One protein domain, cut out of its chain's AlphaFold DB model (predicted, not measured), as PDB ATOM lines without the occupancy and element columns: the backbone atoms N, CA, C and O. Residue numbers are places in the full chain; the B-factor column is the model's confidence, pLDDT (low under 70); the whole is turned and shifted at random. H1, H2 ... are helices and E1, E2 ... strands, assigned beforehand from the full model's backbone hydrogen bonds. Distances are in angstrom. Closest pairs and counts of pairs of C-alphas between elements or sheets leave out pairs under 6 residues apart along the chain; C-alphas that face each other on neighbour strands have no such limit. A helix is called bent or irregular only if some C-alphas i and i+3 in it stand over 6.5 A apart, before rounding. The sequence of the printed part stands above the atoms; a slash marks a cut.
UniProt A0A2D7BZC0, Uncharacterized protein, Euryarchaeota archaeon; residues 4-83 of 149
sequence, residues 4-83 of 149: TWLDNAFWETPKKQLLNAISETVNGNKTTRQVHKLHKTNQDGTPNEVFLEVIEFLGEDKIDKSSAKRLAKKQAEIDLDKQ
ATOM      1  N   THR A   4     112.631 125.961 151.200       90.81
ATOM      2  CA  THR A   4     112.324 126.976 150.180       90.81
ATOM      3  C   THR A   4     111.608 128.155 150.820       90.81
ATOM      4  O   THR A   4     110.886 127.977 151.803       90.81
ATOM      5  N   TRP A   5     111.810 129.362 150.301       91.81
ATOM      6  CA  TRP A   5     111.137 130.564 150.796       91.81
ATOM      7  C   TRP A   5     109.977 130.949 149.882       91.81
ATOM      8  O   TRP A   5     110.081 130.863 148.661       91.81
ATOM      9  N   LEU A   6     108.860 131.372 150.474       91.19
ATOM     10  CA  LEU A   6     107.698 131.844 149.725       91.19
ATOM     11  C   LEU A   6     107.849 133.324 149.338       91.19
ATOM     12  O   LEU A   6     108.313 134.142 150.131       91.19
ATOM     13  N   ASP A   7     107.343 133.691 148.156       88.50
ATOM     14  CA  ASP A   7     107.394 135.050 147.579       88.50
ATOM     15  C   ASP A   7     106.525 136.102 148.315       88.50
ATOM     16  O   ASP A   7     106.301 137.207 147.822       88.50
ATOM     17  N   ASN A   8     105.997 135.781 149.497       88.50
ATOM     18  CA  ASN A   8     105.125 136.659 150.280       88.50
ATOM     19  C   ASN A   8     105.837 137.343 151.457       88.50
ATOM     20  O   ASN A   8     105.162 137.918 152.317       88.50
ATOM     21  N   ALA A   9     107.168 137.282 151.505       92.88
ATOM     22  CA  ALA A   9     107.937 137.995 152.510       92.88
ATOM     23  C   ALA A   9     107.708 139.514 152.411       92.88
ATOM     24  O   ALA A   9     107.453 140.051 151.330       92.88
ATOM     25  N   PHE A  10     107.744 140.210 153.547       93.44
ATOM     26  CA  PHE A  10     107.542 141.658 153.601       93.44
ATOM     27  C   PHE A  10     108.263 142.294 154.793       93.44
ATOM     28  O   PHE A  10     108.421 141.685 155.855       93.44
ATOM     29  N   TRP A  11     108.639 143.558 154.635       93.31
ATOM     30  CA  TRP A  11     109.194 144.392 155.690       93.31
ATOM     31  C   TRP A  11     108.104 144.807 156.673       93.31
ATOM     32  O   TRP A  11     107.098 145.405 156.293       93.31
ATOM     33  N   GLU A  12     108.310 144.544 157.961       88.25
ATOM     34  CA  GLU A  12     107.431 145.097 158.997       88.25
ATOM     35  C   GLU A  12     107.693 146.581 159.243       88.25
ATOM     36  O   GLU A  12     106.794 147.311 159.660       88.25
ATOM     37  N   THR A  13     108.934 147.021 159.029       86.06
ATOM     38  CA  THR A  13     109.375 148.380 159.338       86.06
ATOM     39  C   THR A  13     109.844 149.100 158.077       86.06
ATOM     40  O   THR A  13     110.535 148.492 157.259       86.06
ATOM     41  N   PRO A  14     109.579 150.414 157.938       83.50
ATOM     42  CA  PRO A  14     110.081 151.200 156.806       83.50
ATOM     43  C   PRO A  14     111.612 151.194 156.694       83.50
ATOM     44  O   PRO A  14     112.159 151.293 155.604       83.50
ATOM     45  N   LYS A  15     112.315 151.039 157.828       87.75
ATOM     46  CA  LYS A  15     113.784 150.957 157.900       87.75
ATOM     47  C   LYS A  15     114.353 149.582 157.507       87.75
ATOM     48  O   LYS A  15     115.553 149.370 157.688       87.75
ATOM     49  N   LYS A  16     113.510 148.645 157.044       90.00
ATOM     50  CA  LYS A  16     113.876 147.276 156.628       90.00
ATOM     51  C   LYS A  16     114.697 146.510 157.682       90.00
ATOM     52  O   LYS A  16     115.612 145.762 157.364       90.00
ATOM     53  N   GLN A  17     114.394 146.730 158.965       88.38
ATOM     54  CA  GLN A  17     115.103 146.087 160.088       88.38
ATOM     55  C   GLN A  17     114.470 144.761 160.511       88.38
ATOM     56  O   GLN A  17     115.082 143.980 161.233       88.38
ATOM     57  N   LEU A  18     113.227 144.541 160.093       91.25
ATOM     58  CA  LEU A  18     112.375 143.433 160.493       91.25
ATOM     59  C   LEU A  18     111.707 142.871 159.244       91.25
ATOM     60  O   LEU A  18     110.981 143.598 158.556       91.25
ATOM     61  N   LEU A  19     111.959 141.598 158.972       93.00
ATOM     62  CA  LEU A  19     111.463 140.854 157.825       93.00
ATOM     63  C   LEU A  19     110.562 139.726 158.314       93.00
ATOM     64  O   LEU A  19     110.989 138.881 159.101       93.00
ATOM     65  N   ASN A  20     109.326 139.693 157.825       93.38
ATOM     66  CA  ASN A  20     108.509 138.492 157.922       93.38
ATOM     67  C   ASN A  20     108.695 137.664 156.662       93.38
ATOM     68  O   ASN A  20     108.499 138.181 155.563       93.38
ATOM     69  N   ALA A  21     109.004 136.383 156.824       93.69
ATOM     70  CA  ALA A  21     109.135 135.432 155.730       93.69
ATOM     71  C   ALA A  21     108.506 134.090 156.110       93.69
ATOM     72  O   ALA A  21     108.399 133.751 157.288       93.69
ATOM     73  N   ILE A  22     108.082 133.315 155.115       93.50
ATOM     74  CA  ILE A  22     107.559 131.965 155.335       93.50
ATOM     75  C   ILE A  22     108.465 130.987 154.607       93.50
ATOM     76  O   ILE A  22     108.675 131.124 153.403       93.50
ATOM     77  N   SER A  23     108.983 130.000 155.337       92.56
ATOM     78  CA  SER A  23     109.720 128.891 154.737       92.56
ATOM     79  C   SER A  23     108.831 127.663 154.619       92.56
ATOM     80  O   SER A  23     108.071 127.350 155.539       92.56
ATOM     81  N   GLU A  24     108.975 126.936 153.522       93.06
ATOM     82  CA  GLU A  24     108.299 125.680 153.245       93.06
ATOM     83  C   GLU A  24     109.324 124.538 153.167       93.06
ATOM     84  O   GLU A  24     110.329 124.629 152.458       93.06
ATOM     85  N   THR A  25     109.056 123.463 153.911       90.94
ATOM     86  CA  THR A  25     109.855 122.232 153.903       90.94
ATOM     87  C   THR A  25     108.959 121.058 153.526       90.94
ATOM     88  O   THR A  25     107.934 120.819 154.174       90.94
ATOM     89  N   VAL A  26     109.359 120.307 152.499       88.44
ATOM     90  CA  VAL A  26     108.646 119.116 152.017       88.44
ATOM     91  C   VAL A  26     109.339 117.860 152.547       88.44
ATOM     92  O   VAL A  26     110.531 117.658 152.314       88.44
ATOM     93  N   ASN A  27     108.598 117.021 153.275       85.38
ATOM     94  CA  ASN A  27     109.060 115.723 153.766       85.38
ATOM     95  C   ASN A  27     108.068 114.631 153.326       85.38
ATOM     96  O   ASN A  27     107.005 114.460 153.930       85.38
ATOM     97  N   GLY A  28     108.383 113.941 152.226       84.44
ATOM     98  CA  GLY A  28     107.466 112.993 151.581       84.44
ATOM     99  C   GLY A  28     106.165 113.676 151.141       84.44
ATOM    100  O   GLY A  28     106.205 114.693 150.457       84.44
ATOM    101  N   ASN A  29     105.016 113.157 151.589       85.25
ATOM    102  CA  ASN A  29     103.688 113.736 151.321       85.25
ATOM    103  C   ASN A  29     103.301 114.905 152.250       85.25
ATOM    104  O   ASN A  29     102.182 115.411 152.158       85.25
ATOM    105  N   LYS A  30     104.172 115.326 153.179       85.56
ATOM    106  CA  LYS A  30     103.853 116.378 154.152       85.56
ATOM    107  C   LYS A  30     104.619 117.663 153.852       85.56
ATOM    108  O   LYS A  30     105.843 117.712 153.971       85.56
ATOM    109  N   THR A  31     103.876 118.728 153.572       88.50
ATOM    110  CA  THR A  31     104.399 120.094 153.465       88.50
ATOM    111  C   THR A  31     104.230 120.819 154.796       88.50
ATOM    112  O   THR A  31     103.117 120.932 155.308       88.50
ATOM    113  N   THR A  32     105.326 121.319 155.372       89.50
ATOM    114  CA  THR A  32     105.295 122.120 156.607       89.50
ATOM    115  C   THR A  32     105.727 123.548 156.309       89.50
ATOM    116  O   THR A  32     106.807 123.767 155.762       89.50
ATOM    117  N   ARG A  33     104.891 124.521 156.689       92.94
ATOM    118  CA  ARG A  33     105.195 125.954 156.583       92.94
ATOM    119  C   ARG A  33     105.527 126.522 157.951       92.94
ATOM    120  O   ARG A  33     104.830 126.238 158.921       92.94
ATOM    121  N   GLN A  34     106.566 127.342 158.015       92.06
ATOM    122  CA  GLN A  34     106.980 128.039 159.229       92.06
ATOM    123  C   GLN A  34     107.056 129.537 158.961       92.06
ATOM    124  O   GLN A  34     107.621 129.955 157.952       92.06
ATOM    125  N   VAL A  35     106.485 130.330 159.868       93.56
ATOM    126  CA  VAL A  35     106.536 131.793 159.821       93.56
ATOM    127  C   VAL A  35     107.745 132.263 160.619       93.56
ATOM    128  O   VAL A  35     107.899 131.896 161.782       93.56
ATOM    129  N   HIS A  36     108.581 133.084 159.996       92.31
ATOM    130  CA  HIS A  36     109.802 133.633 160.572       92.31
ATOM    131  C   HIS A  36     109.666 135.140 160.715       92.31
ATOM    132  O   HIS A  36     109.292 135.817 159.757       92.31
ATOM    133  N   LYS A  37     110.017 135.651 161.895       92.88
ATOM    134  CA  LYS A  37     110.172 137.078 162.167       92.88
ATOM    135  C   LYS A  37     111.647 137.355 162.415       92.88
ATOM    136  O   LYS A  37     112.174 137.049 163.481       92.88
ATOM    137  N   LEU A  38     112.313 137.872 161.392       92.38
ATOM    138  CA  LEU A  38     113.764 137.980 161.332       92.38
ATOM    139  C   LEU A  38     114.181 139.434 161.519       92.38
ATOM    140  O   LEU A  38     113.720 140.322 160.802       92.38
ATOM    141  N   HIS A  39     115.068 139.672 162.478       91.69
ATOM    142  CA  HIS A  39     115.758 140.948 162.609       91.69
ATOM    143  C   HIS A  39     116.976 140.974 161.688       91.69
ATOM    144  O   HIS A  39     117.622 139.947 161.498       91.69
ATOM    145  N   LYS A  40     117.318 142.151 161.156       89.69
ATOM    146  CA  LYS A  40     118.522 142.344 160.332       89.69
ATOM    147  C   LYS A  40     119.808 141.981 161.087       89.69
ATOM    148  O   LYS A  40     120.746 141.454 160.496       89.69
ATOM    149  N   THR A  41     119.835 142.256 162.388       90.75
ATOM    150  CA  THR A  41     120.948 141.960 163.294       90.75
ATOM    151  C   THR A  41     120.481 141.080 164.449       90.75
ATOM    152  O   THR A  41     119.343 141.199 164.910       90.75
ATOM    153  N   ASN A  42     121.368 140.216 164.931       88.44
ATOM    154  CA  ASN A  42     121.189 139.443 166.154       88.44
ATOM    155  C   ASN A  42     121.328 140.342 167.396       88.44
ATOM    156  O   ASN A  42     121.677 141.521 167.290       88.44
ATOM    157  N   GLN A  43     121.078 139.776 168.580       84.00
ATOM    158  CA  GLN A  43     121.235 140.488 169.859       84.00
ATOM    159  C   GLN A  43     122.672 140.986 170.075       84.00
ATOM    160  O   GLN A  43     122.866 142.066 170.624       84.00
ATOM    161  N   ASP A  44     123.652 140.260 169.537       81.94
ATOM    162  CA  ASP A  44     125.081 140.580 169.632       81.94
ATOM    163  C   ASP A  44     125.552 141.602 168.578       81.94
ATOM    164  O   ASP A  44     126.745 141.860 168.434       81.94
ATOM    165  N   GLY A  45     124.633 142.165 167.784       80.88
ATOM    166  CA  GLY A  45     124.942 143.134 166.725       80.88
ATOM    167  C   GLY A  45     125.495 142.524 165.431       80.88
ATOM    168  O   GLY A  45     125.660 143.241 164.443       80.88
ATOM    169  N   THR A  46     125.731 141.209 165.393       86.81
ATOM    170  CA  THR A  46     126.129 140.490 164.173       86.81
ATOM    171  C   THR A  46     124.968 140.403 163.170       86.81
ATOM    172  O   THR A  46     123.805 140.367 163.586       86.81
ATOM    173  N   PRO A  47     125.225 140.382 161.847       87.69
ATOM    174  CA  PRO A  47     124.178 140.167 160.849       87.69
ATOM    175  C   PRO A  47     123.468 138.825 161.052       87.69
ATOM    176  O   PRO A  47     124.104 137.814 161.339       87.69
ATOM    177  N   ASN A  48     122.147 138.804 160.890       90.88
ATOM    178  CA  ASN A  48     121.383 137.564 160.969       90.88
ATOM    179  C   ASN A  48     121.521 136.780 159.651       90.88
ATOM    180  O   ASN A  48     121.093 137.244 158.595       90.88
ATOM    181  N   GLU A  49     122.098 135.582 159.712       89.88
ATOM    182  CA  GLU A  49     122.356 134.741 158.534       89.88
ATOM    183  C   GLU A  49     121.066 134.330 157.814       89.88
ATOM    184  O   GLU A  49     120.988 134.401 156.593       89.88
ATOM    185  N   VAL A  50     120.013 133.997 158.567       87.81
ATOM    186  CA  VAL A  50     118.709 133.615 158.003       87.81
ATOM    187  C   VAL A  50     118.043 134.814 157.325       87.81
ATOM    188  O   VAL A  50     117.351 134.667 156.324       87.81
ATOM    189  N   PHE A  51     118.257 136.024 157.843       90.50
ATOM    190  CA  PHE A  51     117.775 137.246 157.199       90.50
ATOM    191  C   PHE A  51     118.458 137.473 155.844       90.50
ATOM    192  O   PHE A  51     117.781 137.803 154.870       90.50
ATOM    193  N   LEU A  52     119.777 137.271 155.773       90.56
ATOM    194  CA  LEU A  52     120.540 137.387 154.530       90.56
ATOM    195  C   LEU A  52     120.144 136.298 153.523       90.56
ATOM    196  O   LEU A  52     119.904 136.629 152.367       90.56
ATOM    197  N   GLU A  53     119.961 135.053 153.976       90.31
ATOM    198  CA  GLU A  53     119.490 133.922 153.157       90.31
ATOM    199  C   GLU A  53     118.162 134.248 152.455       90.31
ATOM    200  O   GLU A  53     118.004 134.021 151.256       90.31
ATOM    201  N   VAL A  54     117.201 134.827 153.185       90.00
ATOM    202  CA  VAL A  54     115.897 135.201 152.614       90.00
ATOM    203  C   VAL A  54     116.041 136.295 151.557       90.00
ATOM    204  O   VAL A  54     115.377 136.232 150.521       90.00
ATOM    205  N   ILE A  55     116.875 137.305 151.815       90.94
ATOM    206  CA  ILE A  55     117.100 138.407 150.870       90.94
ATOM    207  C   ILE A  55     117.783 137.897 149.607       90.94
ATOM    208  O   ILE A  55     117.380 138.283 148.514       90.94
ATOM    209  N   GLU A  56     118.777 137.028 149.751       91.69
ATOM    210  CA  GLU A  56     119.488 136.424 148.628       91.69
ATOM    211  C   GLU A  56     118.556 135.536 147.791       91.69
ATOM    212  O   GLU A  56     118.551 135.629 146.566       91.69
ATOM    213  N   PHE A  57     117.704 134.734 148.439       91.00
ATOM    214  CA  PHE A  57     116.790 133.827 147.748       91.00
ATOM    215  C   PHE A  57     115.629 134.549 147.042       91.00
ATOM    216  O   PHE A  57     115.283 134.217 145.909       91.00
ATOM    217  N   LEU A  58     114.979 135.509 147.711       90.94
ATOM    218  CA  LEU A  58     113.786 136.183 147.175       90.94
ATOM    219  C   LEU A  58     114.118 137.433 146.355       90.94
ATOM    220  O   LEU A  58     113.356 137.793 145.454       90.94
ATOM    221  N   GLY A  59     115.232 138.093 146.663       91.94
ATOM    222  CA  GLY A  59     115.576 139.412 146.152       91.94
ATOM    223  C   GLY A  59     114.835 140.533 146.885       91.94
ATOM    224  O   GLY A  59     113.623 140.471 147.122       91.94
ATOM    225  N   GLU A  60     115.557 141.607 147.201       90.56
ATOM    226  CA  GLU A  60     115.014 142.780 147.899       90.56
ATOM    227  C   GLU A  60     113.827 143.410 147.147       90.56
ATOM    228  O   GLU A  60     112.811 143.736 147.761       90.56
ATOM    229  N   ASP A  61     113.885 143.461 145.814       90.31
ATOM    230  CA  ASP A  61     112.825 144.024 144.969       90.31
ATOM    231  C   ASP A  61     111.476 143.310 145.129       90.31
ATOM    232  O   ASP A  61     110.414 143.942 145.093       90.31
ATOM    233  N   LYS A  62     111.484 141.978 145.290       90.56
ATOM    234  CA  LYS A  62     110.242 141.219 145.499       90.56
ATOM    235  C   LYS A  62     109.646 141.531 146.867       90.56
ATOM    236  O   LYS A  62     108.433 141.740 146.976       90.56
ATOM    237  N   ILE A  63     110.496 141.602 147.890       91.75
ATOM    238  CA  ILE A  63     110.092 141.915 149.263       91.75
ATOM    239  C   ILE A  63     109.542 143.346 149.326       91.75
ATOM    240  O   ILE A  63     108.486 143.572 149.921       91.75
ATOM    241  N   ASP A  64     110.176 144.303 148.648       91.75
ATOM    242  CA  ASP A  64     109.709 145.689 148.538       91.75
ATOM    243  C   ASP A  64     108.332 145.774 147.869       91.75
ATOM    244  O   ASP A  64     107.416 146.400 148.412       91.75
ATOM    245  N   LYS A  65     108.133 145.079 146.740       92.25
ATOM    246  CA  LYS A  65     106.832 145.019 146.047       92.25
ATOM    247  C   LYS A  65     105.735 144.420 146.927       92.25
ATOM    248  O   LYS A  65     104.631 144.966 146.995       92.25
ATOM    249  N   SER A  66     106.026 143.319 147.621       90.56
ATOM    250  CA  SER A  66     105.097 142.674 148.560       90.56
ATOM    251  C   SER A  66     104.741 143.601 149.730       90.56
ATOM    252  O   SER A  66     103.565 143.763 150.075       90.56
ATOM    253  N   SER A  67     105.738 144.300 150.278       91.75
ATOM    254  CA  SER A  67     105.578 145.269 151.368       91.75
ATOM    255  C   SER A  67     104.707 146.455 150.957       91.75
ATOM    256  O   SER A  67     103.754 146.794 151.663       91.75
ATOM    257  N   ALA A  68     104.970 147.037 149.785       91.44
ATOM    258  CA  ALA A  68     104.181 148.133 149.230       91.44
ATOM    259  C   ALA A  68     102.728 147.707 148.972       91.44
ATOM    260  O   ALA A  68     101.793 148.403 149.373       91.44
ATOM    261  N   LYS A  69     102.521 146.520 148.386       91.44
ATOM    262  CA  LYS A  69     101.184 145.954 148.160       91.44
ATOM    263  C   LYS A  69     100.427 145.751 149.473       91.44
ATOM    264  O   LYS A  69      99.238 146.061 149.552       91.44
ATOM    265  N   ARG A  70     101.100 145.253 150.513       90.44
ATOM    266  CA  ARG A  70     100.506 145.056 151.841       90.44
ATOM    267  C   ARG A  70     100.122 146.384 152.490       90.44
ATOM    268  O   ARG A  70      99.028 146.479 153.044       90.44
ATOM    269  N   LEU A  71     100.991 147.390 152.411       90.19
ATOM    270  CA  LEU A  71     100.720 148.723 152.942       90.19
ATOM    271  C   LEU A  71      99.519 149.362 152.237       90.19
ATOM    272  O   LEU A  71      98.592 149.805 152.910       90.19
ATOM    273  N   ALA A  72      99.494 149.326 150.902       92.25
ATOM    274  CA  ALA A  72      98.386 149.846 150.105       92.25
ATOM    275  C   ALA A  72      97.062 149.141 150.435       92.25
ATOM    276  O   ALA A  72      96.045 149.799 150.635       92.25
ATOM    277  N   LYS A  73      97.080 147.806 150.572       92.12
ATOM    278  CA  LYS A  73      95.895 147.032 150.962       92.12
ATOM    279  C   LYS A  73      95.391 147.431 152.348       92.12
ATOM    280  O   LYS A  73      94.204 147.690 152.508       92.12
ATOM    281  N   LYS A  74      96.287 147.513 153.336       91.12
ATOM    282  CA  LYS A  74      95.924 147.893 154.707       91.12
ATOM    283  C   LYS A  74      95.372 149.317 154.765       91.12
ATOM    284  O   LYS A  74      94.407 149.558 155.479       91.12
ATOM    285  N   GLN A  75      95.953 150.243 154.004       91.75
ATOM    286  CA  GLN A  75      95.452 151.611 153.906       91.75
ATOM    287  C   GLN A  75      94.042 151.643 153.300       91.75
ATOM    288  O   GLN A  75      93.144 152.234 153.891       91.75
ATOM    289  N   ALA A  76      93.819 150.929 152.193       94.00
ATOM    290  CA  ALA A  76      92.503 150.826 151.567       94.00
ATOM    291  C   ALA A  76      91.453 150.192 152.501       94.00
ATOM    292  O   ALA A  76      90.331 150.679 152.579       94.00
ATOM    293  N   GLU A  77      91.815 149.142 153.247       93.44
ATOM    294  CA  GLU A  77      90.939 148.520 154.252       93.44
ATOM    295  C   GLU A  77      90.576 149.500 155.379       93.44
ATOM    296  O   GLU A  77      89.410 149.588 155.763       93.44
ATOM    297  N   ILE A  78      91.548 150.269 155.882       94.06
ATOM    298  CA  ILE A  78      91.319 151.297 156.909       94.06
ATOM    299  C   ILE A  78      90.381 152.387 156.387       94.06
ATOM    300  O   ILE A  78      89.478 152.817 157.106       94.06
ATOM    301  N   ASP A  79      90.585 152.850 155.157       93.88
ATOM    302  CA  ASP A  79      89.776 153.920 154.580       93.88
ATOM    303  C   ASP A  79      88.343 153.449 154.290       93.88
ATOM    304  O   ASP A  79      87.392 154.171 154.600       93.88
ATOM    305  N   LEU A  80      88.164 152.210 153.819       94.81
ATOM    306  CA  LEU A  80      86.845 151.586 153.676       94.81
ATOM    307  C   LEU A  80      86.131 151.420 155.025       94.81
ATOM    308  O   LEU A  80      84.949 151.747 155.138       94.81
ATOM    309  N   ASP A  81      86.827 150.952 156.065       94.94
ATOM    310  CA  ASP A  81      86.238 150.800 157.401       94.94
ATOM    311  C   ASP A  81      85.840 152.158 158.004       94.94
ATOM    312  O   ASP A  81      84.751 152.298 158.566       94.94
ATOM    313  N   LYS A  82      86.668 153.196 157.821       95.69
ATOM    314  CA  LYS A  82      86.328 154.574 158.215       95.69
ATOM    315  C   LYS A  82      85.076 155.077 157.501       95.69
ATOM    316  O   LYS A  82      84.208 155.654 158.155       95.69
ATOM    317  N   GLN A  83      84.963 154.859 156.190       94.31
ATOM    318  CA  GLN A  83      83.781 155.257 155.419       94.31
ATOM    319  C   GLN A  83      82.526 154.535 155.914       94.31
ATOM    320  O   GLN A  83      81.522 155.185 156.206       94.31
TER     321      GLN A  83
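AT A GLANCE: This is residues 4 to 83 of the 149 residues of an uncharacterized protein of Euryarchaeota archaeon (UniProt A0A2D7BZC0). A long, narrow two-stranded hairpin, E1 and E2, has the short helix H1 over one of its faces, at the end where E1 begins and E2 ends, and the long helix H2 runs off from there as an arm whose residues 72 to 83 stick out. The stretch before the hairpin, residues 4 to 17, runs along the edge of E1 away from E2 and is tied to it by two short pairings. The printed part has 80 residues with two named strands and two named helices, in the order E1, E2, H1, H2; the sheet, E1 - E2, is antiparallel, and the class is mixed, helices and strands. The whole is loose, with a radius of gyration of the C-alphas of 14.8 A, and only just flat, spanning 46 by 39 by 21 A.

IN THESE COORDINATES: The printed part begins at Thr 4, C-alpha at (112.324, 126.976, 150.180), and residues 4 to 17 hold no named element. E1, residues 18 to 27, starts with C-alpha 18 at (112.375, 143.433, 160.493) and is 28.7 A long from first to last C-alpha. E2, residues 30 to 39, is 28.6 A long. H1, residues 49 to 58, is 14.3 A long. H2, residues 60 to 83, is 34.5 A long and ends with C-alpha 83 at (83.781, 155.257, 155.419).

HOW THE PARTS SIT: Residues 4 to 5 pair with residues 23 to 24 of E1, antiparallel, and residues 10 to 11 pair with residues 19 to 20 of E1, also antiparallel. E1 and E2 form a hairpin over a tight link of 2 residues, with 160 degrees between their directions. The C-alphas of residues 22 and 35, which face each other, are 4.6 A apart. N 19 and O 38, at 2.8 A, and N 27 and O 30, at 2.9 A, are within hydrogen-bond range. H1 comes closest to E2 at the C-alphas of Leu 38 and Phe 51, 5.8 A apart, and closest to E1 at those of Leu 19 and Phe 51, 7.3 A apart. H1 and H2 meet only through their link, which is tight, with 1 residue. H2 and E1 are near each other, with 5 pairs of C-alphas within 10 A, while H2 and E2 are apart. In H1 and H2 every O i to N i+4 pair is within hydrogen-bond range, and neither helix is bent.

THE WHOLE: The C-alphas farthest apart are those of Gly 28 and Gln 83, 48.6 A. Residues 72 to 83 of H2 stand free; without them the body has 68 residues and spans 39 by 32 by 17 A. The printed part has no cut and no long link; the link from E2 to H1, 9 residues, is short. The mean pLDDT of the printed part is 90.5, and no printed residue is under 70.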